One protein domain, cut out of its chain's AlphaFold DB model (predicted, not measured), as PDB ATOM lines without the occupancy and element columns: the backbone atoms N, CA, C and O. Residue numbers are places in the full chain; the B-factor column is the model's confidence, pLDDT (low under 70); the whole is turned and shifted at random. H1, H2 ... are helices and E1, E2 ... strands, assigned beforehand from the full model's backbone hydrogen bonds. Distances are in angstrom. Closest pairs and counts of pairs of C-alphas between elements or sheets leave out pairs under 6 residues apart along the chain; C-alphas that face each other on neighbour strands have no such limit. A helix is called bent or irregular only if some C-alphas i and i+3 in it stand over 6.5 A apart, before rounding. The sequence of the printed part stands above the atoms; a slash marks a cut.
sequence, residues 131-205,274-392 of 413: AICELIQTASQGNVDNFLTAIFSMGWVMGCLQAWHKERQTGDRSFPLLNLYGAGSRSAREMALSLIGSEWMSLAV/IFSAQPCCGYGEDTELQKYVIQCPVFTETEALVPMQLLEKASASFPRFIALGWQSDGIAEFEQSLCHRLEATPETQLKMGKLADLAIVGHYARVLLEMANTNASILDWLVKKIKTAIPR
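AT A GLANCE: This is residues 131 to 205 and 274 to 392 of the 413 residues of an uncharacterized protein of Cyanobacteria bacterium J055 (UniProt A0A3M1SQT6). A small wall of three parallel strands, in the order E2, E1, E3, has H2 and H4 over one face, and H10 crosses H2 in the helical core. H1 and H7 pack on each other, H7 also on H4, while H8 and H11 pack on H10; residues 283 to 288 stick out. The printed part has 194 residues, with eleven named helices and three named strands in the order H1 H2 H3 E1 H4 H5 E2 H6 E3 H7 H8 H9 H10 H11, mostly helix. It is compact and rounded, with a radius of gyration of the C-alphas of 16.0 A and spans of 46 by 37 by 34 A.

HOW THE PARTS SIT: Inner strand E1, residues 177 to 181, is parallel to E3, residues 293 to 297, at 23 degrees, with N 179 and O 294 2.8 A apart, within hydrogen-bond range. On its other side, E2, residues 274 to 276, is parallel to E1 at 19 degrees, with N 274 and O 178 at 2.7 A. E2, H6 (residues 289 to 292) and E3 form a split strand-helix-strand unit, two parallel strands joined through a helix, with E1 between them and a right-handed crossover. H2, residues 144 to 161, and H4, residues 185 to 194, are on the same face of the sheet, making two layers, strands and helices. H4 has a height over the sheet of 10.6 A. H2 and H4 touch at a steep tilt of 43 degrees, closest at the C-alphas of Met 154 and Ala 192, 4.1 A. H10, residues 355 to 371, touches H2 about perpendicular at 75 degrees, closest at the C-alphas of Gly 155 and Ala 365, 3.9 A. H8, residues 328 to 341, touches H10, closest at the C-alphas of Glu 335 and Ala 359, 4.9 A. H10 and H11, residues 378 to 392, form a helical hairpin, closest at the C-alphas of Arg 366 and Ile 378, 6.2 A. H7, residues 308 to 323, touches H4, closest at the C-alphas of Ser 194 and Leu 311, 5.3 A. H7 also touches H1, residues 131 to 139, closest at the C-alphas of Ala 131 and Ala 314, 5.3 A. H5, residues 200 to 203, touches H4; H3, residues 163 to 170, and H9, residues 346 to 351, touch no helix. Every O i to N i+4 pair is within hydrogen-bond range in H1, H2, H3, H4, H8, H9 and H10, against 9 of 11 in H11 and 5 of 12 in H7, where 10 of 13 O i to N i+3 pairs are; H5 and H6 are too short for such a pair.

IN THESE COORDINATES: H2 runs 25.7 A from first to last C-alpha, H7 25.9 A, H10 23.9 A, H11 21.7 A and H8 20.1 A. H7 is irregular, with C-alphas 316 and 319 7.7 A apart and a kink of 44 degrees near residue 317. H1 begins at C-alpha 131 (27.699, -44.040, 0.731), and H11 ends at C-alpha 392 (7.323, -23.968, 27.457).

THE WHOLE: The two C-alphas farthest apart are those of Gln 309 and Pro 346, 46.4 A. Residues 206 to 273 are not printed; C-alphas 205 and 274 are 11.4 A apart across the cut. The link from E2 to H6, 12 residues, is long. The mean pLDDT of the printed part is 83.2, and it is under 70 in residues 199 to 205, 281 to 287, 299 to 304, 344 to 353 and 389 to 392.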
ATOM      1  N   ALA A 131      27.328 -45.396   0.329       92.44
ATOM      2  CA  ALA A 131      27.699 -44.040   0.731       92.44
ATOM      3  C   ALA A 131      26.802 -43.473   1.845       92.44
ATOM      4  O   ALA A 131      27.288 -42.833   2.778       92.44
ATOM      5  N   ILE A 132      25.490 -43.740   1.792       93.75
ATOM      6  CA  ILE A 132      24.560 -43.298   2.839       93.75
ATOM      7  C   ILE A 132      24.825 -43.990   4.182       93.75
ATOM      8  O   ILE A 132      24.717 -43.360   5.235       93.75
ATOM      9  N   CYS A 133      25.207 -45.268   4.157       94.25
ATOM     10  CA  CYS A 133      25.533 -46.018   5.364       94.25
ATOM     11  C   CYS A 133      26.798 -45.460   6.015       94.25
ATOM     12  O   CYS A 133      26.789 -45.213   7.218       94.25
ATOM     13  N   GLU A 134      27.848 -45.213   5.224       93.44
ATOM     14  CA  GLU A 134      29.090 -44.602   5.710       93.44
ATOM     15  C   GLU A 134      28.822 -43.232   6.338       93.44
ATOM     16  O   GLU A 134      29.222 -42.988   7.477       93.44
ATOM     17  N   LEU A 135      28.064 -42.371   5.647       93.69
ATOM     18  CA  LEU A 135      27.700 -41.045   6.142       93.69
ATOM     19  C   LEU A 135      26.996 -41.113   7.506       93.69
ATOM     20  O   LEU A 135      27.385 -40.414   8.445       93.69
ATOM     21  N   ILE A 136      25.958 -41.948   7.626       94.50
ATOM     22  CA  ILE A 136      25.160 -42.062   8.855       94.50
ATOM     23  C   ILE A 136      25.992 -42.669   9.988       94.50
ATOM     24  O   ILE A 136      25.925 -42.189  11.121       94.50
ATOM     25  N   GLN A 137      26.807 -43.685   9.702       92.75
ATOM     26  CA  GLN A 137      27.675 -44.309  10.700       92.75
ATOM     27  C   GLN A 137      28.738 -43.336  11.212       92.75
ATOM     28  O   GLN A 137      28.942 -43.259  12.423       92.75
ATOM     29  N   THR A 138      29.368 -42.543  10.339       91.75
ATOM     30  CA  THR A 138      30.306 -41.497  10.770       91.75
ATOM     31  C   THR A 138      29.602 -40.429  11.602       91.75
ATOM     32  O   THR A 138      30.061 -40.119  12.698       91.75
ATOM     33  N   ALA A 139      28.449 -39.925  11.152       90.19
ATOM     34  CA  ALA A 139      27.700 -38.910  11.895       90.19
ATOM     35  C   ALA A 139      27.244 -39.398  13.283       90.19
ATOM     36  O   ALA A 139      27.159 -38.607  14.223       90.19
ATOM     37  N   SER A 140      26.983 -40.704  13.435       90.56
ATOM     38  CA  SER A 140      26.562 -41.309  14.707       90.56
ATOM     39  C   SER A 140      27.630 -41.269  15.807       90.56
ATOM     40  O   SER A 140      27.298 -41.425  16.981       90.56
ATOM     41  N   GLN A 141      28.898 -41.038  15.448       86.88
ATOM     42  CA  GLN A 141      30.007 -40.904  16.399       86.88
ATOM     43  C   GLN A 141      30.012 -39.539  17.108       86.88
ATOM     44  O   GLN A 141      30.691 -39.378  18.122       86.88
ATOM     45  N   GLY A 142      29.268 -38.562  16.580       79.88
ATOM     46  CA  GLY A 142      29.134 -37.230  17.157       79.88
ATOM     47  C   GLY A 142      28.122 -37.148  18.305       79.88
ATOM     48  O   GLY A 142      27.646 -38.139  18.859       79.88
ATOM     49  N   ASN A 143      27.755 -35.916  18.667       85.12
ATOM     50  CA  ASN A 143      26.704 -35.672  19.651       85.12
ATOM     51  C   ASN A 143      25.360 -36.263  19.181       85.12
ATOM     52  O   ASN A 143      24.867 -35.914  18.109       85.12
ATOM     53  N   VAL A 144      24.732 -37.089  20.024       86.94
ATOM     54  CA  VAL A 144      23.487 -37.810  19.704       86.94
ATOM     55  C   VAL A 144      22.339 -36.880  19.295       86.94
ATOM     56  O   VAL A 144      21.591 -37.202  18.375       86.94
ATOM     57  N   ASP A 145      22.183 -35.730  19.958       85.50
ATOM     58  CA  ASP A 145      21.102 -34.792  19.647       85.50
ATOM     59  C   ASP A 145      21.321 -34.112  18.288       85.50
ATOM     60  O   ASP A 145      20.366 -33.968  17.523       85.50
ATOM     61  N   ASN A 146      22.560 -33.750  17.949       84.50
ATOM     62  CA  ASN A 146      22.872 -33.177  16.637       84.50
ATOM     63  C   ASN A 146      22.805 -34.213  15.522       84.50
ATOM     64  O   ASN A 146      22.257 -33.917  14.463       84.50
ATOM     65  N   PHE A 147      23.295 -35.427  15.775       89.81
ATOM     66  CA  PHE A 147      23.156 -36.557  14.866       89.81
ATOM     67  C   PHE A 147      21.683 -36.792  14.513       89.81
ATOM     68  O   PHE A 147      21.315 -36.755  13.343       89.81
ATOM     69  N   LEU A 148      20.810 -36.943  15.514       92.44
ATOM     70  CA  LEU A 148      19.385 -37.192  15.279       92.44
ATOM     71  C   LEU A 148      18.671 -36.002  14.631       92.44
ATOM     72  O   LEU A 148      17.761 -36.205  13.834       92.44
ATOM     73  N   THR A 149      19.117 -34.773  14.897       90.94
ATOM     74  CA  THR A 149      18.614 -33.578  14.204       90.94
ATOM     75  C   THR A 149      19.020 -33.560  12.726       90.94
ATOM     76  O   THR A 149      18.202 -33.249  11.858       90.94
ATOM     77  N   ALA A 150      20.262 -33.933  12.412       91.38
ATOM     78  CA  ALA A 150      20.730 -34.053  11.036       91.38
ATOM     79  C   ALA A 150      19.984 -35.171  10.292       91.38
ATOM     80  O   ALA A 150      19.481 -34.941   9.195       91.38
ATOM     81  N   ILE A 151      19.793 -36.330  10.929       95.56
ATOM     82  CA  ILE A 151      18.987 -37.436  10.393       95.56
ATOM     83  C   ILE A 151      17.529 -37.020  10.173       95.56
ATOM     84  O   ILE A 151      16.945 -37.351   9.144       95.56
ATOM     85  N   PHE A 152      16.933 -36.258  11.093       95.31
ATOM     86  CA  PHE A 152      15.589 -35.707  10.914       95.31
ATOM     87  C   PHE A 152      15.516 -34.785   9.686       95.31
ATOM     88  O   PHE A 152      14.599 -34.886   8.877       95.31
ATOM     89  N   SER A 153      16.530 -33.938   9.498       94.12
ATOM     90  CA  SER A 153      16.639 -33.027   8.350       94.12
ATOM     91  C   SER A 153      16.823 -33.777   7.026       94.12
ATOM     92  O   SER A 153      16.219 -33.427   6.014       94.12
ATOM     93  N   MET A 154      17.611 -34.850   7.034       95.62
ATOM     94  CA  MET A 154      17.737 -35.775   5.909       95.62
ATOM     95  C   MET A 154      16.410 -36.480   5.610       95.62
ATOM     96  O   MET A 154      16.014 -36.562   4.453       95.62
ATOM     97  N   GLY A 155      15.682 -36.931   6.639       97.00
ATOM     98  CA  GLY A 155      14.339 -37.498   6.499       97.00
ATOM     99  C   GLY A 155      13.350 -36.519   5.863       97.00
ATOM    100  O   GLY A 155      12.507 -36.911   5.059       97.00
ATOM    101  N   TRP A 156      13.497 -35.224   6.141       96.31
ATOM    102  CA  TRP A 156      12.700 -34.184   5.496       96.31
ATOM    103  C   TRP A 156      13.046 -34.047   4.006       96.31
ATOM    104  O   TRP A 156      12.139 -34.012   3.176       96.31
ATOM    105  N   VAL A 157      14.337 -34.059   3.645       95.31
ATOM    106  CA  VAL A 157      14.779 -34.065   2.238       95.31
ATOM    107  C   VAL A 157      14.257 -35.301   1.508       95.31
ATOM    108  O   VAL A 157      13.712 -35.189   0.413       95.31
ATOM    109  N   MET A 158      14.350 -36.471   2.133       95.69
ATOM    110  CA  MET A 158      13.794 -37.717   1.608       95.69
ATOM    111  C   MET A 158      12.294 -37.593   1.339       95.69
ATOM    112  O   MET A 158      11.854 -37.895   0.236       95.69
ATOM    113  N   GLY A 159      11.515 -37.091   2.303       95.12
ATOM    114  CA  GLY A 159      10.082 -36.852   2.123       95.12
ATOM    115  C   GLY A 159       9.777 -35.838   1.016       95.12
ATOM    116  O   GLY A 159       8.813 -36.016   0.273       95.12
ATOM    117  N   CYS A 160      10.622 -34.814   0.858       93.31
ATOM    118  CA  CYS A 160      10.503 -33.809  -0.197       93.31
ATOM    119  C   CYS A 160      10.606 -34.446  -1.587       93.31
ATOM    120  O   CYS A 160       9.781 -34.155  -2.454       93.31
ATOM    121  N   LEU A 161      11.547 -35.378  -1.781       93.62
ATOM    122  CA  LEU A 161      11.671 -36.122  -3.038       93.62
ATOM    123  C   LEU A 161      10.389 -36.903  -3.379       93.62
ATOM    124  O   LEU A 161      10.085 -37.102  -4.552       93.62
ATOM    125  N   GLN A 162       9.595 -37.279  -2.370       93.06
ATOM    126  CA  GLN A 162       8.344 -38.028  -2.532       93.06
ATOM    127  C   GLN A 162       7.091 -37.143  -2.597       93.06
ATOM    128  O   GLN A 162       5.982 -37.650  -2.779       93.06
ATOM    129  N   ALA A 163       7.227 -35.821  -2.472       90.06
ATOM    130  CA  ALA A 163       6.093 -34.914  -2.306       90.06
ATOM    131  C   ALA A 163       5.148 -34.867  -3.522       90.06
ATOM    132  O   ALA A 163       3.973 -34.517  -3.384       90.06
ATOM    133  N   TRP A 164       5.625 -35.204  -4.721       87.12
ATOM    134  CA  TRP A 164       4.771 -35.358  -5.906       87.12
ATOM    135  C   TRP A 164       4.002 -36.683  -5.904       87.12
ATOM    136  O   TRP A 164       2.824 -36.718  -6.258       87.12
ATOM    137  N   HIS A 165       4.639 -37.775  -5.462       89.38
ATOM    138  CA  HIS A 165       3.952 -39.052  -5.281       89.38
ATOM    139  C   HIS A 165       2.848 -38.923  -4.228       89.38
ATOM    140  O   HIS A 165       1.738 -39.391  -4.482       89.38
ATOM    141  N   LYS A 166       3.111 -38.205  -3.122       91.56
ATOM    142  CA  LYS A 166       2.080 -37.786  -2.158       91.56
ATOM    143  C   LYS A 166       0.915 -37.104  -2.875       91.56
ATOM    144  O   LYS A 166      -0.199 -37.611  -2.821       91.56
ATOM    145  N   GLU A 167       1.181 -36.009  -3.597       91.00
ATOM    146  CA  GLU A 167       0.147 -35.233  -4.303       91.00
ATOM    147  C   GLU A 167      -0.706 -36.115  -5.226       91.00
ATOM    148  O   GLU A 167      -1.926 -35.981  -5.247       91.00
ATOM    149  N   ARG A 168      -0.100 -37.053  -5.961       87.81
ATOM    150  CA  ARG A 168      -0.848 -37.951  -6.856       87.81
ATOM    151  C   ARG A 168      -1.684 -38.995  -6.133       87.81
ATOM    152  O   ARG A 168      -2.742 -39.354  -6.639       87.81
ATOM    153  N   GLN A 169      -1.194 -39.522  -5.014       89.75
ATOM    154  CA  GLN A 169      -1.888 -40.575  -4.276       89.75
ATOM    155  C   GLN A 169      -3.005 -40.021  -3.391       89.75
ATOM    156  O   GLN A 169      -4.045 -40.660  -3.257       89.75
ATOM    157  N   THR A 170      -2.805 -38.846  -2.794       89.25
ATOM    158  CA  THR A 170      -3.722 -38.292  -1.788       89.25
ATOM    159  C   THR A 170      -4.499 -37.071  -2.276       89.25
ATOM    160  O   THR A 170      -5.477 -36.682  -1.645       89.25
ATOM    161  N   GLY A 171      -4.068 -36.437  -3.372       90.31
ATOM    162  CA  GLY A 171      -4.568 -35.128  -3.801       90.31
ATOM    163  C   GLY A 171      -4.068 -33.959  -2.943       90.31
ATOM    164  O   GLY A 171      -4.351 -32.805  -3.262       90.31
ATOM    165  N   ASP A 172      -3.317 -34.230  -1.872       90.50
ATOM    166  CA  ASP A 172      -2.823 -33.218  -0.946       90.50
ATOM    167  C   ASP A 172      -1.450 -32.700  -1.383       90.50
ATOM    168  O   ASP A 172      -0.444 -33.416  -1.404       90.50
ATOM    169  N   ARG A 173      -1.424 -31.412  -1.719       90.31
ATOM    170  CA  ARG A 173      -0.226 -30.699  -2.157       90.31
ATOM    171  C   ARG A 173       0.626 -30.199  -1.009       90.31
ATOM    172  O   ARG A 173       1.760 -29.816  -1.268       90.31
ATOM    173  N   SER A 174       0.131 -30.198   0.219       90.50
ATOM    174  CA  SER A 174       0.895 -29.663   1.336       90.50
ATOM    175  C   SER A 174       2.223 -30.398   1.533       90.50
ATOM    176  O   SER A 174       2.326 -31.608   1.305       90.50
ATOM    177  N   PHE A 175       3.253 -29.677   1.956       91.62
ATOM    178  CA  PHE A 175       4.485 -30.271   2.456       91.62
ATOM    179  C   PHE A 175       5.101 -29.346   3.513       91.62
ATOM    180  O   PHE A 175       5.192 -28.140   3.271       91.62
ATOM    181  N   PRO A 176       5.514 -29.869   4.681       88.56
ATOM    182  CA  PRO A 176       5.992 -29.024   5.764       88.56
ATOM    183  C   PRO A 176       7.257 -28.262   5.383       88.56
ATOM    184  O   PRO A 176       8.195 -28.832   4.824       88.56
ATOM    185  N   LEU A 177       7.319 -26.989   5.770       90.81
ATOM    186  CA  LEU A 177       8.571 -26.242   5.779       90.81
ATOM    187  C   LEU A 177       9.362 -26.661   7.019       90.81
ATOM    188  O   LEU A 177       8.782 -26.833   8.092       90.81
ATOM    189  N   LEU A 178      10.678 -26.810   6.902       91.00
ATOM    190  CA  LEU A 178      11.539 -27.137   8.041       91.00
ATOM    191  C   LEU A 178      12.400 -25.929   8.392       91.00
ATOM    192  O   LEU A 178      13.131 -25.445   7.541       91.00
ATOM    193  N   ASN A 179      12.351 -25.465   9.638       88.56
ATOM    194  CA  ASN A 179      13.272 -24.463  10.152       88.56
ATOM    195  C   ASN A 179      14.322 -25.100  11.063       88.56
ATOM    196  O   ASN A 179      14.005 -25.522  12.175       88.56
ATOM    197  N   LEU A 180      15.566 -25.146  10.592       87.75
ATOM    198  CA  LEU A 180      16.732 -25.484  11.397       87.75
ATOM    199  C   LEU A 180      17.299 -24.202  11.988       87.75
ATOM    200  O   LEU A 180      17.769 -23.343  11.244       87.75
ATOM    201  N   TYR A 181      17.290 -24.081  13.313       84.81
ATOM    202  CA  TYR A 181      17.789 -22.870  13.959       84.81
ATOM    203  C   TYR A 181      18.810 -23.136  15.061       84.81
ATOM    204  O   TYR A 181      18.749 -24.145  15.762       84.81
ATOM    205  N   GLY A 182      19.748 -22.202  15.226       81.31
ATOM    206  CA  GLY A 182      20.825 -22.267  16.219       81.31
ATOM    207  C   GLY A 182      22.197 -22.597  15.622       81.31
ATOM    208  O   GLY A 182      22.330 -22.863  14.432       81.31
ATOM    209  N   ALA A 183      23.243 -22.573  16.449       74.69
ATOM    210  CA  ALA A 183      24.641 -22.542  15.994       74.69
ATOM    211  C   ALA A 183      25.093 -23.746  15.133       74.69
ATOM    212  O   ALA A 183      25.967 -23.585  14.289       74.69
ATOM    213  N   GLY A 184      24.496 -24.931  15.309       72.88
ATOM    214  CA  GLY A 184      24.865 -26.148  14.564       72.88
ATOM    215  C   GLY A 184      24.058 -26.393  13.282       72.88
ATOM    216  O   GLY A 184      24.251 -27.405  12.609       72.88
ATOM    217  N   SER A 185      23.122 -25.505  12.936       79.38
ATOM    218  CA  SER A 185      22.167 -25.755  11.848       79.38
ATOM    219  C   SER A 185      22.810 -25.791  10.454       79.38
ATOM    220  O   SER A 185      22.254 -26.406   9.542       79.38
ATOM    221  N   ARG A 186      24.029 -25.252  10.301       80.88
ATOM    222  CA  ARG A 186      24.807 -25.332   9.058       80.88
ATOM    223  C   ARG A 186      25.195 -26.776   8.740       80.88
ATOM    224  O   ARG A 186      24.874 -27.245   7.658       80.88
ATOM    225  N   SER A 187      25.803 -27.494   9.683       82.81
ATOM    226  CA  SER A 187      26.225 -28.888   9.478       82.81
ATOM    227  C   SER A 187      25.033 -29.813   9.199       82.81
ATOM    228  O   SER A 187      25.107 -30.679   8.333       82.81
ATOM    229  N   ALA A 188      23.900 -29.602   9.883       86.75
ATOM    230  CA  ALA A 188      22.671 -30.366   9.642       86.75
ATOM    231  C   ALA A 188      22.085 -30.106   8.241       86.75
ATOM    232  O   ALA A 188      21.680 -31.047   7.559       86.75
ATOM    233  N   ARG A 189      22.090 -28.845   7.784       87.06
ATOM    234  CA  ARG A 189      21.706 -28.461   6.416       87.06
ATOM    235  C   ARG A 189      22.602 -29.135   5.380       87.06
ATOM    236  O   ARG A 189      22.109 -29.694   4.408       87.06
ATOM    237  N   GLU A 190      23.909 -29.049   5.583       87.00
ATOM    238  CA  GLU A 190      24.924 -29.608   4.689       87.00
ATOM    239  C   GLU A 190      24.752 -31.124   4.537       87.00
ATOM    240  O   GLU A 190      24.670 -31.634   3.421       87.00
ATOM    241  N   MET A 191      24.543 -31.827   5.651       89.88
ATOM    242  CA  MET A 191      24.237 -33.255   5.647       89.88
ATOM    243  C   MET A 191      22.901 -33.577   4.963       89.88
ATOM    244  O   MET A 191      22.848 -34.488   4.141       89.88
ATOM    245  N   ALA A 192      21.834 -32.820   5.229       91.75
ATOM    246  CA  ALA A 192      20.528 -33.045   4.606       91.75
ATOM    247  C   ALA A 192      20.573 -32.906   3.079       91.75
ATOM    248  O   ALA A 192      20.074 -33.761   2.349       91.75
ATOM    249  N   LEU A 193      21.194 -31.835   2.590       89.94
ATOM    250  CA  LEU A 193      21.217 -31.522   1.168       89.94
ATOM    251  C   LEU A 193      22.217 -32.369   0.373       89.94
ATOM    252  O   LEU A 193      22.031 -32.552  -0.829       89.94
ATOM    253  N   SER A 194      23.217 -32.949   1.044       91.12
ATOM    254  CA  SER A 194      24.166 -33.888   0.434       91.12
ATOM    255  C   SER A 194      23.491 -35.099  -0.227       91.12
ATOM    256  O   SER A 194      24.026 -35.668  -1.176       91.12
ATOM    257  N   LEU A 195      22.270 -35.450   0.202       93.00
ATOM    258  CA  LEU A 195      21.463 -36.513  -0.402       93.00
ATOM    259  C   LEU A 195      21.068 -36.236  -1.858       93.00
ATOM    260  O   LEU A 195      20.779 -37.172  -2.600       93.00
ATOM    261  N   ILE A 196      21.029 -34.965  -2.263       89.88
ATOM    262  CA  ILE A 196      20.556 -34.527  -3.582       89.88
ATOM    263  C   ILE A 196      21.720 -34.178  -4.527       89.88
ATOM    264  O   ILE A 196      21.520 -34.038  -5.731       89.88
ATOM    265  N   GLY A 197      22.947 -34.058  -4.025       86.00
ATOM    266  CA  GLY A 197      24.139 -33.923  -4.862       86.00
ATOM    267  C   GLY A 197      25.315 -33.262  -4.168       86.00
ATOM    268  O   GLY A 197      25.183 -32.667  -3.096       86.00
ATOM    269  N   SER A 198      26.470 -33.355  -4.819       72.81
ATOM    270  CA  SER A 198      27.644 -32.561  -4.487       72.81
ATOM    271  C   SER A 198      27.391 -31.086  -4.818       72.81
ATOM    272  O   SER A 198      26.503 -30.736  -5.601       72.81
ATOM    273  N   GLU A 199      28.152 -30.198  -4.173       68.12
ATOM    274  CA  GLU A 199      28.140 -28.746  -4.430       68.12
ATOM    275  C   GLU A 199      26.846 -28.012  -4.068       68.12
ATOM    276  O   GLU A 199      26.772 -26.789  -4.176       68.12
ATOM    277  N   TRP A 200      25.838 -28.698  -3.527       67.44
ATOM    278  CA  TRP A 200      24.634 -28.016  -3.055       67.44
ATOM    279  C   TRP A 200      24.931 -26.996  -1.950       67.44
ATOM    280  O   TRP A 200      24.151 -26.085  -1.716       67.44
ATOM    281  N   MET A 201      26.088 -27.095  -1.296       58.44
ATOM    282  CA  MET A 201      26.524 -26.166  -0.252       58.44
ATOM    283  C   MET A 201      27.115 -24.862  -0.803       58.44
ATOM    284  O   MET A 201      27.001 -23.831  -0.146       58.44
ATOM    285  N   SER A 202      27.736 -24.898  -1.987       55.44
ATOM    286  CA  SER A 202      28.230 -23.711  -2.703       55.44
ATOM    287  C   SER A 202      27.171 -23.113  -3.633       55.44
ATOM    288  O   SER A 202      27.283 -21.947  -4.011       55.44
ATOM    289  N   LEU A 203      26.150 -23.903  -3.985       51.88
ATOM    290  CA  LEU A 203      25.114 -23.570  -4.965       51.88
ATOM    291  C   LEU A 203      23.706 -23.437  -4.384       51.88
ATOM    292  O   LEU A 203      22.800 -23.088  -5.144       51.88
ATOM    293  N   ALA A 204      23.493 -23.729  -3.092       50.94
ATOM    294  CA  ALA A 204      22.204 -23.517  -2.443       50.94
ATOM    295  C   ALA A 204      21.749 -22.106  -2.792       50.94
ATOM    296  O   ALA A 204      22.466 -21.138  -2.529       50.94
ATOM    297  N   VAL A 205      20.583 -22.001  -3.425       50.50
ATOM    298  CA  VAL A 205      19.958 -20.710  -3.672       50.50
ATOM    299  C   VAL A 205      19.512 -20.174  -2.326       50.50
ATOM    300  O   VAL A 205      18.361 -20.301  -1.927       50.50
ATOM    301  N   ILE A 274      14.594 -23.792   5.915       86.19
ATOM    302  CA  ILE A 274      14.959 -22.467   6.410       86.19
ATOM    303  C   ILE A 274      16.040 -22.654   7.467       86.19
ATOM    304  O   ILE A 274      15.815 -23.333   8.464       86.19
ATOM    305  N   PHE A 275      17.196 -22.039   7.271       82.25
ATOM    306  CA  PHE A 275      18.258 -21.946   8.264       82.25
ATOM    307  C   PHE A 275      18.230 -20.556   8.896       82.25
ATOM    308  O   PHE A 275      18.095 -19.566   8.184       82.25
ATOM    309  N   SER A 276      18.355 -20.463  10.216       79.06
ATOM    310  CA  SER A 276      18.351 -19.165  10.898       79.06
ATOM    311  C   SER A 276      19.051 -19.211  12.255       79.06
ATOM    312  O   SER A 276      19.175 -20.250  12.901       79.06
ATOM    313  N   ALA A 277      19.493 -18.055  12.754       76.25
ATOM    314  CA  ALA A 277      20.054 -17.972  14.107       76.25
ATOM    315  C   ALA A 277      18.998 -18.238  15.202       76.25
ATOM    316  O   ALA A 277      19.320 -18.726  16.286       76.25
ATOM    317  N   GLN A 278      17.736 -17.921  14.915       75.31
ATOM    318  CA  GLN A 278      16.584 -18.022  15.813       75.31
ATOM    319  C   GLN A 278      15.406 -18.688  15.089       75.31
ATOM    320  O   GLN A 278      15.411 -18.686  13.860       75.31
ATOM    321  N   PRO A 279      14.398 -19.229  15.800       75.38
ATOM    322  CA  PRO A 279      13.184 -19.756  15.176       75.38
ATOM    323  C   PRO A 279      12.606 -18.788  14.136       75.38
ATOM    324  O   PRO A 279      12.328 -17.629  14.464       75.38
ATOM    325  N   CYS A 280      12.426 -19.242  12.893       70.00
ATOM    326  CA  CYS A 280      11.719 -18.449  11.891       70.00
ATOM    327  C   CYS A 280      10.211 -18.605  12.115       70.00
ATOM    328  O   CYS A 280       9.706 -19.715  12.237       70.00
ATOM    329  N   CYS A 281       9.478 -17.500  12.155       64.81
ATOM    330  CA  CYS A 281       8.057 -17.432  12.465       64.81
ATOM    331  C   CYS A 281       7.691 -17.901  13.895       64.81
ATOM    332  O   CYS A 281       8.145 -18.925  14.400       64.81
ATOM    333  N   GLY A 282       6.813 -17.153  14.572       53.72
ATOM    334  CA  GLY A 282       6.331 -17.516  15.913       53.72
ATOM    335  C   GLY A 282       7.021 -16.820  17.092       53.72
ATOM    336  O   GLY A 282       6.915 -17.312  18.216       53.72
ATOM    337  N   TYR A 283       7.676 -15.674  16.869       48.00
ATOM    338  CA  TYR A 283       7.902 -14.687  17.933       48.00
ATOM    339  C   TYR A 283       6.623 -13.848  18.124       48.00
ATOM    340  O   TYR A 283       6.116 -13.274  17.166       48.00
ATOM    341  N   GLY A 284       6.104 -13.753  19.355       50.75
ATOM    342  CA  GLY A 284       4.955 -12.893  19.688       50.75
ATOM    343  C   GLY A 284       3.571 -13.551  19.553       50.75
ATOM    344  O   GLY A 284       3.415 -14.737  19.834       50.75
ATOM    345  N   GLU A 285       2.550 -12.761  19.195       42.28
ATOM    346  CA  GLU A 285       1.129 -13.168  19.168       42.28
ATOM    347  C   GLU A 285       0.738 -14.041  17.956       42.28
ATOM    348  O   GLU A 285      -0.349 -14.622  17.948       42.28
ATOM    349  N   ASP A 286       1.611 -14.198  16.954       58.72
ATOM    350  CA  ASP A 286       1.270 -14.902  15.713       58.72
ATOM    351  C   ASP A 286       1.638 -16.398  15.733       58.72
ATOM    352  O   ASP A 286       2.622 -16.864  15.150       58.72
ATOM    353  N   THR A 287       0.808 -17.166  16.437       65.44
ATOM    354  CA  THR A 287       0.871 -18.639  16.473       65.44
ATOM    355  C   THR A 287       0.384 -19.308  15.181       65.44
ATOM    356  O   THR A 287       0.595 -20.507  15.002       65.44
ATOM    357  N   GLU A 288      -0.228 -18.568  14.248       70.19
ATOM    358  CA  GLU A 288      -0.809 -19.141  13.027       70.19
ATOM    359  C   GLU A 288       0.270 -19.627  12.059       70.19
ATOM    360  O   GLU A 288       0.161 -20.725  11.514       70.19
ATOM    361  N   LEU A 289       1.354 -18.862  11.906       72.88
ATOM    362  CA  LEU A 289       2.494 -19.257  11.074       72.88
ATOM    363  C   LEU A 289       3.159 -20.547  11.547       72.88
ATOM    364  O   LEU A 289       3.724 -21.291  10.742       72.88
ATOM    365  N   GLN A 290       3.071 -20.838  12.850       74.56
ATOM    366  CA  GLN A 290       3.631 -22.068  13.374       74.56
ATOM    367  C   GLN A 290       2.987 -23.269  12.691       74.56
ATOM    368  O   GLN A 290       3.707 -24.226  12.492       74.56
ATOM    369  N   LYS A 291       1.724 -23.234  12.248       75.81
ATOM    370  CA  LYS A 291       1.048 -24.380  11.606       75.81
ATOM    371  C   LYS A 291       1.767 -24.917  10.363       75.81
ATOM    372  O   LYS A 291       1.676 -26.108  10.108       75.81
ATOM    373  N   TYR A 292       2.518 -24.077   9.653       82.81
ATOM    374  CA  TYR A 292       3.141 -24.421   8.369       82.81
ATOM    375  C   TYR A 292       4.626 -24.812   8.471       82.81
ATOM    376  O   TYR A 292       5.181 -25.393   7.539       82.81
ATOM    377  N   VAL A 293       5.287 -24.479   9.589       84.19
ATOM    378  CA  VAL A 293       6.748 -24.602   9.739       84.19
ATOM    379  C   VAL A 293       7.108 -25.504  10.917       84.19
ATOM    380  O   VAL A 293       6.811 -25.190  12.072       84.19
ATOM    381  N   ILE A 294       7.795 -26.617  10.669       87.69
ATOM    382  CA  ILE A 294       8.401 -27.456  11.707       87.69
ATOM    383  C   ILE A 294       9.624 -26.726  12.273       87.69
ATOM    384  O   ILE A 294      10.600 -26.496  11.570       87.69
ATOM    385  N   GLN A 295       9.578 -26.392  13.561       84.81
ATOM    386  CA  GLN A 295      10.676 -25.739  14.276       84.81
ATOM    387  C   GLN A 295      11.617 -26.800  14.844       84.81
ATOM    388  O   GLN A 295      11.194 -27.617  15.666       84.81
ATOM    389  N   CYS A 296      12.878 -26.791  14.425       86.00
ATOM    390  CA  CYS A 296      13.858 -27.803  14.793       86.00
ATOM    391  C   CYS A 296      15.148 -27.148  15.335       86.00
ATOM    392  O   CYS A 296      15.992 -26.688  14.561       86.00
ATOM    393  N   PRO A 297      15.306 -27.064  16.672       82.50
ATOM    394  CA  PRO A 297      16.501 -26.487  17.278       82.50
ATOM    395  C   PRO A 297      17.725 -27.381  17.079       82.50
ATOM    396  O   PRO A 297      17.662 -28.586  17.332       82.50
ATOM    397  N   VAL A 298      18.861 -26.766  16.755       79.44
ATOM    398  CA  VAL A 298      20.171 -27.419  16.662       79.44
ATOM    399  C   VAL A 298      21.104 -26.856  17.735       79.44
ATOM    400  O   VAL A 298      21.403 -25.658  17.761       79.44
ATOM    401  N   PHE A 299      21.560 -27.718  18.647       69.88
ATOM    402  CA  PHE A 299      22.315 -27.329  19.841       69.88
ATOM    403  C   PHE A 299      23.817 -27.618  19.644       69.88
ATOM    404  O   PHE A 299      24.177 -28.782  19.658       69.88
ATOM    405  N   THR A 300      24.676 -26.589  19.503       66.00
ATOM    406  CA  THR A 300      26.179 -26.604  19.589       66.00
ATOM    407  C   THR A 300      26.932 -27.778  18.915       66.00
ATOM    408  O   THR A 300      26.771 -28.916  19.321       66.00
ATOM    409  N   GLU A 301      27.798 -27.593  17.913       57.31
ATOM    410  CA  GLU A 301      29.198 -27.110  18.006       57.31
ATOM    411  C   GLU A 301      29.669 -26.433  16.695       57.31
ATOM    412  O   GLU A 301      28.976 -26.467  15.682       57.31
ATOM    413  N   THR A 302      30.862 -25.822  16.733       50.34
ATOM    414  CA  THR A 302      31.582 -25.171  15.618       50.34
ATOM    415  C   THR A 302      32.193 -26.131  14.587       50.34
ATOM    416  O   THR A 302      32.723 -25.660  13.582       50.34
ATOM    417  N   GLU A 303      32.151 -27.445  14.821       56.22
ATOM    418  CA  GLU A 303      32.787 -28.455  13.964       56.22
ATOM    419  C   GLU A 303      31.789 -29.165  13.029       56.22
ATOM    420  O   GLU A 303      30.588 -29.280  13.301       56.22
ATOM    421  N   ALA A 304      32.290 -29.620  11.877       59.69
ATOM    422  CA  ALA A 304      31.503 -30.371  10.907       59.69
ATOM    423  C   ALA A 304      31.117 -31.742  11.487       59.69
ATOM    424  O   ALA A 304      31.960 -32.442  12.040       59.69
ATOM    425  N   LEU A 305      29.852 -32.148  11.320       75.69
ATOM    426  CA  LEU A 305      29.356 -33.450  11.804       75.69
ATOM    427  C   LEU A 305      30.068 -34.639  11.145       75.69
ATOM    428  O   LEU A 305      30.137 -35.720  11.722       75.69
ATOM    429  N   VAL A 306      30.553 -34.437   9.922       84.38
ATOM    430  CA  VAL A 306      31.201 -35.440   9.083       84.38
ATOM    431  C   VAL A 306      32.235 -34.765   8.170       84.38
ATOM    432  O   VAL A 306      32.087 -33.583   7.847       84.38
ATOM    433  N   PRO A 307      33.266 -35.494   7.707       87.06
ATOM    434  CA  PRO A 307      34.185 -35.014   6.679       87.06
ATOM    435  C   PRO A 307      33.477 -34.637   5.368       87.06
ATOM    436  O   PRO A 307      32.571 -35.340   4.917       87.06
ATOM    437  N   MET A 308      33.956 -33.576   4.710       84.25
ATOM    438  CA  MET A 308      33.413 -33.078   3.435       84.25
ATOM    439  C   MET A 308      33.338 -34.165   2.354       84.25
ATOM    440  O   MET A 308      32.354 -34.258   1.629       84.25
ATOM    441  N   GLN A 309      34.347 -35.035   2.288       87.38
ATOM    442  CA  GLN A 309      34.435 -36.086   1.275       87.38
ATOM    443  C   GLN A 309      33.288 -37.102   1.373       87.38
ATOM    444  O   GLN A 309      32.929 -37.714   0.372       87.38
ATOM    445  N   LEU A 310      32.717 -37.309   2.566       89.19
ATOM    446  CA  LEU A 310      31.549 -38.179   2.738       89.19
ATOM    447  C   LEU A 310      30.257 -37.471   2.321       89.19
ATOM    448  O   LEU A 310      29.387 -38.100   1.721       89.19
ATOM    449  N   LEU A 311      30.149 -36.162   2.575       89.31
ATOM    450  CA  LEU A 311      29.023 -35.353   2.101       89.31
ATOM    451  C   LEU A 311      28.960 -35.353   0.569       89.31
ATOM    452  O   LEU A 311      27.908 -35.603  -0.008       89.31
ATOM    453  N   GLU A 312      30.089 -35.160  -0.107       88.31
ATOM    454  CA  GLU A 312      30.144 -35.146  -1.577       88.31
ATOM    455  C   GLU A 312      29.717 -36.479  -2.212       88.31
ATOM    456  O   GLU A 312      29.204 -36.494  -3.332       88.31
ATOM    457  N   LYS A 313      29.863 -37.593  -1.485       90.69
ATOM    458  CA  LYS A 313      29.468 -38.935  -1.933       90.69
ATOM    459  C   LYS A 313      28.027 -39.309  -1.602       90.69
ATOM    460  O   LYS A 313      27.506 -40.228  -2.217       90.69
ATOM    461  N   ALA A 314      27.361 -38.641  -0.664       91.50
ATOM    462  CA  ALA A 314      26.062 -39.084  -0.142       91.50
ATOM    463  C   ALA A 314      24.974 -39.237  -1.228       91.50
ATOM    464  O   ALA A 314      24.168 -40.170  -1.196       91.50
ATOM    465  N   SER A 315      25.003 -38.360  -2.233       92.06
ATOM    466  CA  SER A 315      24.110 -38.402  -3.397       92.06
ATOM    467  C   SER A 315      24.256 -39.647  -4.270       92.06
ATOM    468  O   SER A 315      23.353 -39.978  -5.026       92.06
ATOM    469  N   ALA A 316      25.329 -40.417  -4.117       91.69
ATOM    470  CA  ALA A 316      25.518 -41.690  -4.801       91.69
ATOM    471  C   ALA A 316      24.386 -42.706  -4.536       91.69
ATOM    472  O   ALA A 316      24.170 -43.630  -5.321       91.69
ATOM    473  N   SER A 317      23.644 -42.531  -3.436       93.94
ATOM    474  CA  SER A 317      22.473 -43.335  -3.071       93.94
ATOM    475  C   SER A 317      21.132 -42.760  -3.565       93.94
ATOM    476  O   SER A 317      20.086 -43.361  -3.315       93.94
ATOM    477  N   PHE A 318      21.131 -41.650  -4.309       93.25
ATOM    478  CA  PHE A 318      19.928 -40.974  -4.812       93.25
ATOM    479  C   PHE A 318      18.929 -41.873  -5.562       93.25
ATOM    480  O   PHE A 318      17.733 -41.770  -5.273       93.25
ATOM    481  N   PRO A 319      19.350 -42.814  -6.435       92.62
ATOM    482  CA  PRO A 319      18.413 -43.729  -7.093       92.62
ATOM    483  C   PRO A 319      17.591 -44.556  -6.093       92.62
ATOM    484  O   PRO A 319      16.392 -44.759  -6.279       92.62
ATOM    485  N   ARG A 320      18.207 -44.972  -4.975       93.25
ATOM    486  CA  ARG A 320      17.509 -45.697  -3.900       93.25
ATOM    487  C   ARG A 320      16.483 -44.814  -3.207       93.25
ATOM    488  O   ARG A 320      15.436 -45.312  -2.815       93.25
ATOM    489  N   PHE A 321      16.778 -43.525  -3.050       94.00
ATOM    490  CA  PHE A 321      15.856 -42.580  -2.427       94.00
ATOM    491  C   PHE A 321      14.604 -42.389  -3.279       94.00
ATOM    492  O   PHE A 321      13.507 -42.395  -2.731       94.00
ATOM    493  N   ILE A 322      14.748 -42.298  -4.605       92.88
ATOM    494  CA  ILE A 322      13.609 -42.264  -5.535       92.88
ATOM    495  C   ILE A 322      12.801 -43.564  -5.436       92.88
ATOM    496  O   ILE A 322      11.587 -43.519  -5.243       92.88
ATOM    497  N   ALA A 323      13.479 -44.714  -5.498       93.19
ATOM    498  CA  ALA A 323      12.846 -46.033  -5.523       93.19
ATOM    499  C   ALA A 323      11.972 -46.350  -4.294       93.19
ATOM    500  O   ALA A 323      11.111 -47.226  -4.368       93.19
ATOM    501  N   LEU A 324      12.169 -45.661  -3.163       93.62
ATOM    502  CA  LEU A 324      11.332 -45.835  -1.970       93.62
ATOM    503  C   LEU A 324       9.870 -45.436  -2.194       93.62
ATOM    504  O   LEU A 324       8.981 -46.039  -1.588       93.62
ATOM    505  N   GLY A 325       9.628 -44.412  -3.016       92.88
ATOM    506  CA  GLY A 325       8.302 -43.850  -3.242       92.88
ATOM    507  C   GLY A 325       7.631 -43.266  -1.988       92.88
ATOM    508  O   GLY A 325       8.212 -43.143  -0.903       92.88
ATOM    509  N   TRP A 326       6.354 -42.905  -2.145       94.62
ATOM    510  CA  TRP A 326       5.492 -42.488  -1.035       94.62
ATOM    511  C   TRP A 326       4.979 -43.699  -0.247       94.62
ATOM    512  O   TRP A 326       4.307 -44.563  -0.810       94.62
ATOM    513  N   GLN A 327       5.278 -43.753   1.054       95.12
ATOM    514  CA  GLN A 327       4.994 -44.904   1.920       95.12
ATOM    515  C   GLN A 327       3.869 -44.609   2.923       95.12
ATOM    516  O   GLN A 327       4.111 -44.511   4.126       95.12
ATOM    517  N   SER A 328       2.635 -44.473   2.426       94.50
ATOM    518  CA  SER A 328       1.453 -44.106   3.228       94.50
ATOM    519  C   SER A 328       1.289 -44.935   4.505       94.50
ATOM    520  O   SER A 328       1.112 -44.360   5.576       94.50
ATOM    521  N   ASP A 329       1.406 -46.263   4.411       95.69
ATOM    522  CA  ASP A 329       1.190 -47.162   5.553       95.69
ATOM    523  C   ASP A 329       2.249 -46.966   6.645       95.69
ATOM    524  O   ASP A 329       1.917 -46.863   7.823       95.69
ATOM    525  N   GLY A 330       3.523 -46.835   6.258       96.50
ATOM    526  CA  GLY A 330       4.619 -46.607   7.204       96.50
ATOM    527  C   GLY A 330       4.547 -45.234   7.879       96.50
ATOM    528  O   GLY A 330       4.846 -45.110   9.066       96.50
ATOM    529  N   ILE A 331       4.093 -44.211   7.147       95.94
ATOM    530  CA  ILE A 331       3.859 -42.869   7.698       95.94
ATOM    531  C   ILE A 331       2.702 -42.904   8.705       95.94
ATOM    532  O   ILE A 331       2.844 -42.370   9.806       95.94
ATOM    533  N   ALA A 332       1.592 -43.566   8.369       93.25
ATOM    534  CA  ALA A 332       0.442 -43.706   9.261       93.25
ATOM    535  C   ALA A 332       0.791 -44.498  10.536       93.25
ATOM    536  O   ALA A 332       0.401 -44.109  11.637       93.25
ATOM    537  N   GLU A 333       1.579 -45.570  10.413       95.69
ATOM    538  CA  GLU A 333       2.084 -46.337  11.557       95.69
ATOM    539  C   GLU A 333       2.973 -45.475  12.469       95.69
ATOM    540  O   GLU A 333       2.845 -45.507  13.702       95.69
ATOM    541  N   PHE A 334       3.855 -44.663  11.876       95.69
ATOM    542  CA  PHE A 334       4.701 -43.741  12.626       95.69
ATOM    543  C   PHE A 334       3.861 -42.685  13.357       95.69
ATOM    544  O   PHE A 334       4.094 -42.424  14.540       95.69
ATOM    545  N   GLU A 335       2.860 -42.108  12.687       91.88
ATOM    546  CA  GLU A 335       1.930 -41.141  13.277       91.88
ATOM    547  C   GLU A 335       1.168 -41.744  14.461       91.88
ATOM    548  O   GLU A 335       1.121 -41.149  15.542       91.88
ATOM    549  N   GLN A 336       0.618 -42.948  14.292       90.50
ATOM    550  CA  GLN A 336      -0.107 -43.655  15.343       90.50
ATOM    551  C   GLN A 336       0.798 -43.941  16.547       90.50
ATOM    552  O   GLN A 336       0.401 -43.720  17.696       90.50
ATOM    553  N   SER A 337       2.033 -44.374  16.293       92.75
ATOM    554  CA  SER A 337       3.038 -44.612  17.330       92.75
ATOM    555  C   SER A 337       3.391 -43.328  18.081       92.75
ATOM    556  O   SER A 337       3.467 -43.320  19.313       92.75
ATOM    557  N   LEU A 338       3.560 -42.218  17.360       89.06
ATOM    558  CA  LEU A 338       3.825 -40.907  17.943       89.06
ATOM    559  C   LEU A 338       2.652 -40.444  18.820       89.06
ATOM    560  O   LEU A 338       2.869 -40.055  19.969       89.06
ATOM    561  N   CYS A 339       1.417 -40.562  18.327       86.38
ATOM    562  CA  CYS A 339       0.199 -40.247  19.077       86.38
ATOM    563  C   CYS A 339       0.105 -41.054  20.374       86.38
ATOM    564  O   CYS A 339      -0.136 -40.488  21.442       86.38
ATOM    565  N   HIS A 340       0.332 -42.367  20.286       87.38
ATOM    566  CA  HIS A 340       0.261 -43.268  21.429       87.38
ATOM    567  C   HIS A 340       1.280 -42.893  22.513       87.38
ATOM    568  O   HIS A 340       0.923 -42.741  23.679       87.38
ATOM    569  N   ARG A 341       2.546 -42.671  22.140       88.44
ATOM    570  CA  ARG A 341       3.630 -42.397  23.105       88.44
ATOM    571  C   ARG A 341       3.605 -40.998  23.701       88.44
ATOM    572  O   ARG A 341       4.128 -40.769  24.799       88.44
ATOM    573  N   LEU A 342       3.026 -40.049  22.978       82.12
ATOM    574  CA  LEU A 342       2.768 -38.717  23.504       82.12
ATOM    575  C   LEU A 342       1.567 -38.679  24.443       82.12
ATOM    576  O   LEU A 342       1.350 -37.633  25.048       82.12
ATOM    577  N   GLU A 343       0.828 -39.789  24.578       79.25
ATOM    578  CA  GLU A 343      -0.459 -39.826  25.279       79.25
ATOM    579  C   GLU A 343      -1.362 -38.697  24.760       79.25
ATOM    580  O   GLU A 343      -2.032 -37.997  25.520       79.25
ATOM    581  N   ALA A 344      -1.286 -38.442  23.447       63.06
ATOM    582  CA  ALA A 344      -1.812 -37.230  22.856       63.06
ATOM    583  C   ALA A 344      -3.339 -37.232  22.965       63.06
ATOM    584  O   ALA A 344      -4.034 -37.902  22.205       63.06
ATOM    585  N   THR A 345      -3.864 -36.466  23.920       60.84
ATOM    586  CA  THR A 345      -5.288 -36.136  23.981       60.84
ATOM    587  C   THR A 345      -5.690 -35.373  22.711       60.84
ATOM    588  O   THR A 345      -4.825 -34.765  22.072       60.84
ATOM    589  N   PRO A 346      -6.983 -35.319  22.346       55.38
ATOM    590  CA  PRO A 346      -7.456 -34.474  21.249       55.38
ATOM    591  C   PRO A 346      -6.980 -33.017  21.362       55.38
ATOM    592  O   PRO A 346      -6.692 -32.386  20.355       55.38
ATOM    593  N   GLU A 347      -6.801 -32.489  22.577       51.28
ATOM    594  CA  GLU A 347      -6.229 -31.156  22.815       51.28
ATOM    595  C   GLU A 347      -4.726 -31.081  22.526       51.28
ATOM    596  O   GLU A 347      -4.254 -30.059  22.037       51.28
ATOM    597  N   THR A 348      -3.964 -32.143  22.794       56.41
ATOM    598  CA  THR A 348      -2.557 -32.255  22.386       56.41
ATOM    599  C   THR A 348      -2.446 -32.403  20.870       56.41
ATOM    600  O   THR A 348      -1.593 -31.759  20.274       56.41
ATOM    601  N   GLN A 349      -3.345 -33.154  20.228       52.50
ATOM    602  CA  GLN A 349      -3.426 -33.266  18.766       52.50
ATOM    603  C   GLN A 349      -3.798 -31.927  18.106       52.50
ATOM    604  O   GLN A 349      -3.158 -31.531  17.139       52.50
ATOM    605  N   LEU A 350      -4.755 -31.178  18.671       48.12
ATOM    606  CA  LEU A 350      -5.153 -29.850  18.183       48.12
ATOM    607  C   LEU A 350      -4.036 -28.807  18.375       48.12
ATOM    608  O   LEU A 350      -3.791 -27.985  17.496       48.12
ATOM    609  N   LYS A 351      -3.324 -28.856  19.515       52.31
ATOM    610  CA  LYS A 351      -2.128 -28.029  19.783       52.31
ATOM    611  C   LYS A 351      -0.938 -28.422  18.911       52.31
ATOM    612  O   LYS A 351      -0.055 -27.604  18.672       52.31
ATOM    613  N   MET A 352      -0.913 -29.664  18.443       54.47
ATOM    614  CA  MET A 352       0.127 -30.222  17.597       54.47
ATOM    615  C   MET A 352      -0.413 -30.561  16.210       54.47
ATOM    616  O   MET A 352      -0.131 -31.650  15.717       54.47
ATOM    617  N   GLY A 353      -1.122 -29.640  15.548       60.38
ATOM    618  CA  GLY A 353      -1.633 -29.796  14.170       60.38
ATOM    619  C   GLY A 353      -0.588 -30.125  13.080       60.38
ATOM    620  O   GLY A 353      -0.867 -29.974  11.903       60.38
ATOM    621  N   LYS A 354       0.609 -30.560  13.482       71.81
ATOM    622  CA  LYS A 354       1.769 -31.024  12.729       71.81
ATOM    623  C   LYS A 354       2.077 -32.506  12.941       71.81
ATOM    624  O   LYS A 354       3.160 -32.936  12.571       71.81
ATOM    625  N   LEU A 355       1.230 -33.281  13.619       81.88
ATOM    626  CA  LEU A 355       1.517 -34.704  13.857       81.88
ATOM    627  C   LEU A 355       1.746 -35.460  12.549       81.88
ATOM    628  O   LEU A 355       2.759 -36.143  12.431       81.88
ATOM    629  N   ALA A 356       0.879 -35.239  11.562       85.44
ATOM    630  CA  ALA A 356       1.042 -35.773  10.217       85.44
ATOM    631  C   ALA A 356       2.363 -35.306   9.573       85.44
ATOM    632  O   ALA A 356       3.141 -36.123   9.090       85.44
ATOM    633  N   ASP A 357       2.679 -34.010   9.645       90.06
ATOM    634  CA  ASP A 357       3.925 -33.452   9.102       90.06
ATOM    635  C   ASP A 357       5.181 -34.049   9.764       90.06
ATOM    636  O   ASP A 357       6.139 -34.432   9.090       90.06
ATOM    637  N   LEU A 358       5.171 -34.182  11.092       91.31
ATOM    638  CA  LEU A 358       6.236 -34.819  11.863       91.31
ATOM    639  C   LEU A 358       6.339 -36.315  11.561       91.31
ATOM    640  O   LEU A 358       7.444 -36.851  11.588       91.31
ATOM    641  N   ALA A 359       5.221 -36.983  11.275       93.19
ATOM    642  CA  ALA A 359       5.204 -38.392  10.913       93.19
ATOM    643  C   ALA A 359       5.826 -38.634   9.537       93.19
ATOM    644  O   ALA A 359       6.605 -39.571   9.399       93.19
ATOM    645  N   ILE A 360       5.573 -37.760   8.555       94.31
ATOM    646  CA  ILE A 360       6.232 -37.821   7.240       94.31
ATOM    647  C   ILE A 360       7.752 -37.767   7.422       94.31
ATOM    648  O   ILE A 360       8.472 -38.663   6.982       94.31
ATOM    649  N   VAL A 361       8.243 -36.735   8.113       95.75
ATOM    650  CA  VAL A 361       9.684 -36.531   8.309       95.75
ATOM    651  C   VAL A 361      10.294 -37.638   9.174       95.75
ATOM    652  O   VAL A 361      11.339 -38.191   8.835       95.75
ATOM    653  N   GLY A 362       9.629 -37.989  10.276       96.81
ATOM    654  CA  GLY A 362      10.070 -39.020  11.212       96.81
ATOM    655  C   GLY A 362      10.128 -40.411  10.582       96.81
ATOM    656  O   GLY A 362      11.081 -41.147  10.831       96.81
ATOM    657  N   HIS A 363       9.172 -40.752   9.715       97.75
ATOM    658  CA  HIS A 363       9.170 -42.014   8.980       97.75
ATOM    659  C   HIS A 363      10.372 -42.122   8.039       97.75
ATOM    660  O   HIS A 363      11.126 -43.088   8.125       97.75
ATOM    661  N   TYR A 364      10.623 -41.122   7.191       97.94
ATOM    662  CA  TYR A 364      11.778 -41.174   6.286       97.94
ATOM    663  C   TYR A 364      13.121 -41.090   7.026       97.94
ATOM    664  O   TYR A 364      14.095 -41.716   6.611       97.94
ATOM    665  N   ALA A 365      13.176 -40.390   8.162       97.94
ATOM    666  CA  ALA A 365      14.327 -40.424   9.060       97.94
ATOM    667  C   ALA A 365      14.561 -41.831   9.643       97.94
ATOM    668  O   ALA A 365      15.700 -42.291   9.698       97.94
ATOM    669  N   ARG A 366      13.495 -42.549  10.030       97.81
ATOM    670  CA  ARG A 366      13.575 -43.953  10.467       97.81
ATOM    671  C   ARG A 366      14.100 -44.853   9.348       97.81
ATOM    672  O   ARG A 366      15.012 -45.631   9.599       97.81
ATOM    673  N   VAL A 367      13.594 -44.702   8.123       97.25
ATOM    674  CA  VAL A 367      14.061 -45.472   6.956       97.25
ATOM    675  C   VAL A 367      15.565 -45.279   6.727       97.25
ATOM    676  O   VAL A 367      16.276 -46.249   6.488       97.25
ATOM    677  N   LEU A 368      16.085 -44.054   6.859       96.56
ATOM    678  CA  LEU A 368      17.528 -43.791   6.760       96.56
ATOM    679  C   LEU A 368      18.337 -44.514   7.849       96.56
ATOM    680  O   LEU A 368      19.384 -45.098   7.563       96.56
ATOM    681  N   LEU A 369      17.853 -44.504   9.093       96.56
ATOM    682  CA  LEU A 369      18.498 -45.203  10.210       96.56
ATOM    683  C   LEU A 369      18.513 -46.724  10.007       96.56
ATOM    684  O   LEU A 369      19.519 -47.368  10.321       96.56
ATOM    685  N   GLU A 370      17.435 -47.276   9.450       95.00
ATOM    686  CA  GLU A 370      17.316 -48.689   9.076       95.00
ATOM    687  C   GLU A 370      18.276 -49.052   7.941       95.00
ATOM    688  O   GLU A 370      18.985 -50.052   8.041       95.00
ATOM    689  N   MET A 371      18.384 -48.212   6.903       92.81
ATOM    690  CA  MET A 371      19.349 -48.405   5.813       92.81
ATOM    691  C   MET A 371      20.790 -48.506   6.329       92.81
ATOM    692  O   MET A 371      21.563 -49.326   5.837       92.81
ATOM    693  N   ALA A 372      21.140 -47.709   7.339       93.31
ATOM    694  CA  ALA A 372      22.466 -47.704   7.951       93.31
ATOM    695  C   ALA A 372      22.669 -48.768   9.048       93.31
ATOM    696  O   ALA A 372      23.753 -48.826   9.637       93.31
ATOM    697  N   ASN A 373      21.660 -49.608   9.325       92.25
ATOM    698  CA  ASN A 373      21.650 -50.596  10.410       92.25
ATOM    699  C   ASN A 373      21.982 -49.991  11.785       92.25
ATOM    700  O   ASN A 373      22.761 -50.547  12.562       92.25
ATOM    701  N   THR A 374      21.408 -48.829  12.087       91.50
ATOM    702  CA  THR A 374      21.604 -48.157  13.378       91.50
ATOM    703  C   THR A 374      20.475 -48.481  14.356       91.50
ATOM    704  O   THR A 374      19.315 -48.589  13.975       91.50
ATOM    705  N   ASN A 375      20.806 -48.578  15.648       88.81
ATOM    706  CA  ASN A 375      19.827 -48.797  16.726       88.81
ATOM    707  C   ASN A 375      19.259 -47.483  17.297       88.81
ATOM    708  O   ASN A 375      18.611 -47.485  18.345       88.81
ATOM    709  N   ALA A 376      19.561 -46.342  16.673       92.69
ATOM    710  CA  ALA A 376      19.068 -45.053  17.132       92.69
ATOM    711  C   ALA A 376      17.563 -44.930  16.846       92.69
ATOM    712  O   ALA A 376      17.072 -45.405  15.827       92.69
ATOM    713  N   SER A 377      16.824 -44.278  17.743       94.94
ATOM    714  CA  SER A 377      15.366 -44.178  17.645       94.94
ATOM    715  C   SER A 377      14.927 -42.733  17.452       94.94
ATOM    716  O   SER A 377      14.904 -41.932  18.393       94.94
ATOM    717  N   ILE A 378      14.543 -42.398  16.217       95.69
ATOM    718  CA  ILE A 378      13.995 -41.076  15.894       95.69
ATOM    719  C   ILE A 378      12.645 -40.836  16.586       95.69
ATOM    720  O   ILE A 378      12.354 -39.715  16.996       95.69
ATOM    721  N   LEU A 379      11.849 -41.891  16.796       94.88
ATOM    722  CA  LEU A 379      10.576 -41.810  17.511       94.88
ATOM    723  C   LEU A 379      10.785 -41.429  18.983       94.88
ATOM    724  O   LEU A 379      10.124 -40.519  19.479       94.88
ATOM    725  N   ASP A 380      11.711 -42.095  19.686       94.38
ATOM    726  CA  ASP A 380      12.065 -41.752  21.072       94.38
ATOM    727  C   ASP A 380      12.554 -40.316  21.194       94.38
ATOM    728  O   ASP A 380      12.154 -39.579  22.101       94.38
ATOM    729  N   TRP A 381      13.399 -39.911  20.253       93.06
ATOM    730  CA  TRP A 381      13.940 -38.568  20.213       93.06
ATOM    731  C   TRP A 381      12.855 -37.513  19.985       93.06
ATOM    732  O   TRP A 381      12.769 -36.564  20.766       93.06
ATOM    733  N   LEU A 382      11.967 -37.704  19.003       90.81
ATOM    734  CA  LEU A 382      10.844 -36.798  18.745       90.81
ATOM    735  C   LEU A 382       9.913 -36.692  19.952       90.81
ATOM    736  O   LEU A 382       9.587 -35.583  20.376       90.81
ATOM    737  N   VAL A 383       9.538 -37.824  20.556       89.69
ATOM    738  CA  VAL A 383       8.702 -37.854  21.766       89.69
ATOM    739  C   VAL A 383       9.350 -37.044  22.888       89.69
ATOM    740  O   VAL A 383       8.685 -36.214  23.511       89.69
ATOM    741  N   LYS A 384      10.656 -37.231  23.122       89.00
ATOM    742  CA  LYS A 384      11.414 -36.462  24.116       89.00
ATOM    743  C   LYS A 384      11.384 -34.967  23.798       89.00
ATOM    744  O   LYS A 384      11.043 -34.181  24.680       89.00
ATOM    745  N   LYS A 385      11.698 -34.564  22.562       85.00
ATOM    746  CA  LYS A 385      11.740 -33.146  22.163       85.00
ATOM    747  C   LYS A 385      10.372 -32.481  22.311       85.00
ATOM    748  O   LYS A 385      10.284 -31.428  22.945       85.00
ATOM    749  N   ILE A 386       9.308 -33.129  21.843       81.12
ATOM    750  CA  ILE A 386       7.933 -32.633  21.961       81.12
ATOM    751  C   ILE A 386       7.532 -32.492  23.435       81.12
ATOM    752  O   ILE A 386       7.118 -31.410  23.851       81.12
ATOM    753  N   LYS A 387       7.741 -33.525  24.265       79.00
ATOM    754  CA  LYS A 387       7.422 -33.465  25.705       79.00
ATOM    755  C   LYS A 387       8.218 -32.387  26.443       79.00
ATOM    756  O   LYS A 387       7.691 -31.793  27.376       79.00
ATOM    757  N   THR A 388       9.451 -32.084  26.029       74.25
ATOM    758  CA  THR A 388      10.231 -30.974  26.613       74.25
ATOM    759  C   THR A 388       9.814 -29.587  26.115       74.25
ATOM    760  O   THR A 388      10.018 -28.604  26.827       74.25
ATOM    761  N   ALA A 389       9.218 -29.492  24.922       67.19
ATOM    762  CA  ALA A 389       8.751 -28.236  24.336       67.19
ATOM    763  C   ALA A 389       7.355 -27.825  24.840       67.19
ATOM    764  O   ALA A 389       7.127 -26.647  25.112       67.19
ATOM    765  N   ILE A 390       6.440 -28.785  25.029       54.28
ATOM    766  CA  ILE A 390       5.060 -28.554  25.504       54.28
ATOM    767  C   ILE A 390       4.976 -27.721  26.803       54.28
ATOM    768  O   ILE A 390       4.174 -26.788  26.833       54.28
ATOM    769  N   PRO A 391       5.791 -27.949  27.856       44.12
ATOM    770  CA  PRO A 391       5.728 -27.133  29.071       44.12
ATOM    771  C   PRO A 391       6.214 -25.682  28.896       44.12
ATOM    772  O   PRO A 391       6.063 -24.887  29.821       44.12
ATOM    773  N   ARG A 392       6.800 -25.317  27.745       40.22
ATOM    774  CA  ARG A 392       7.323 -23.968  27.457       40.22
ATOM    775  C   ARG A 392       6.436 -23.136  26.526       40.22
ATOM    776  O   ARG A 392       6.710 -21.953  26.350       40.22
TER     777      ARG A 392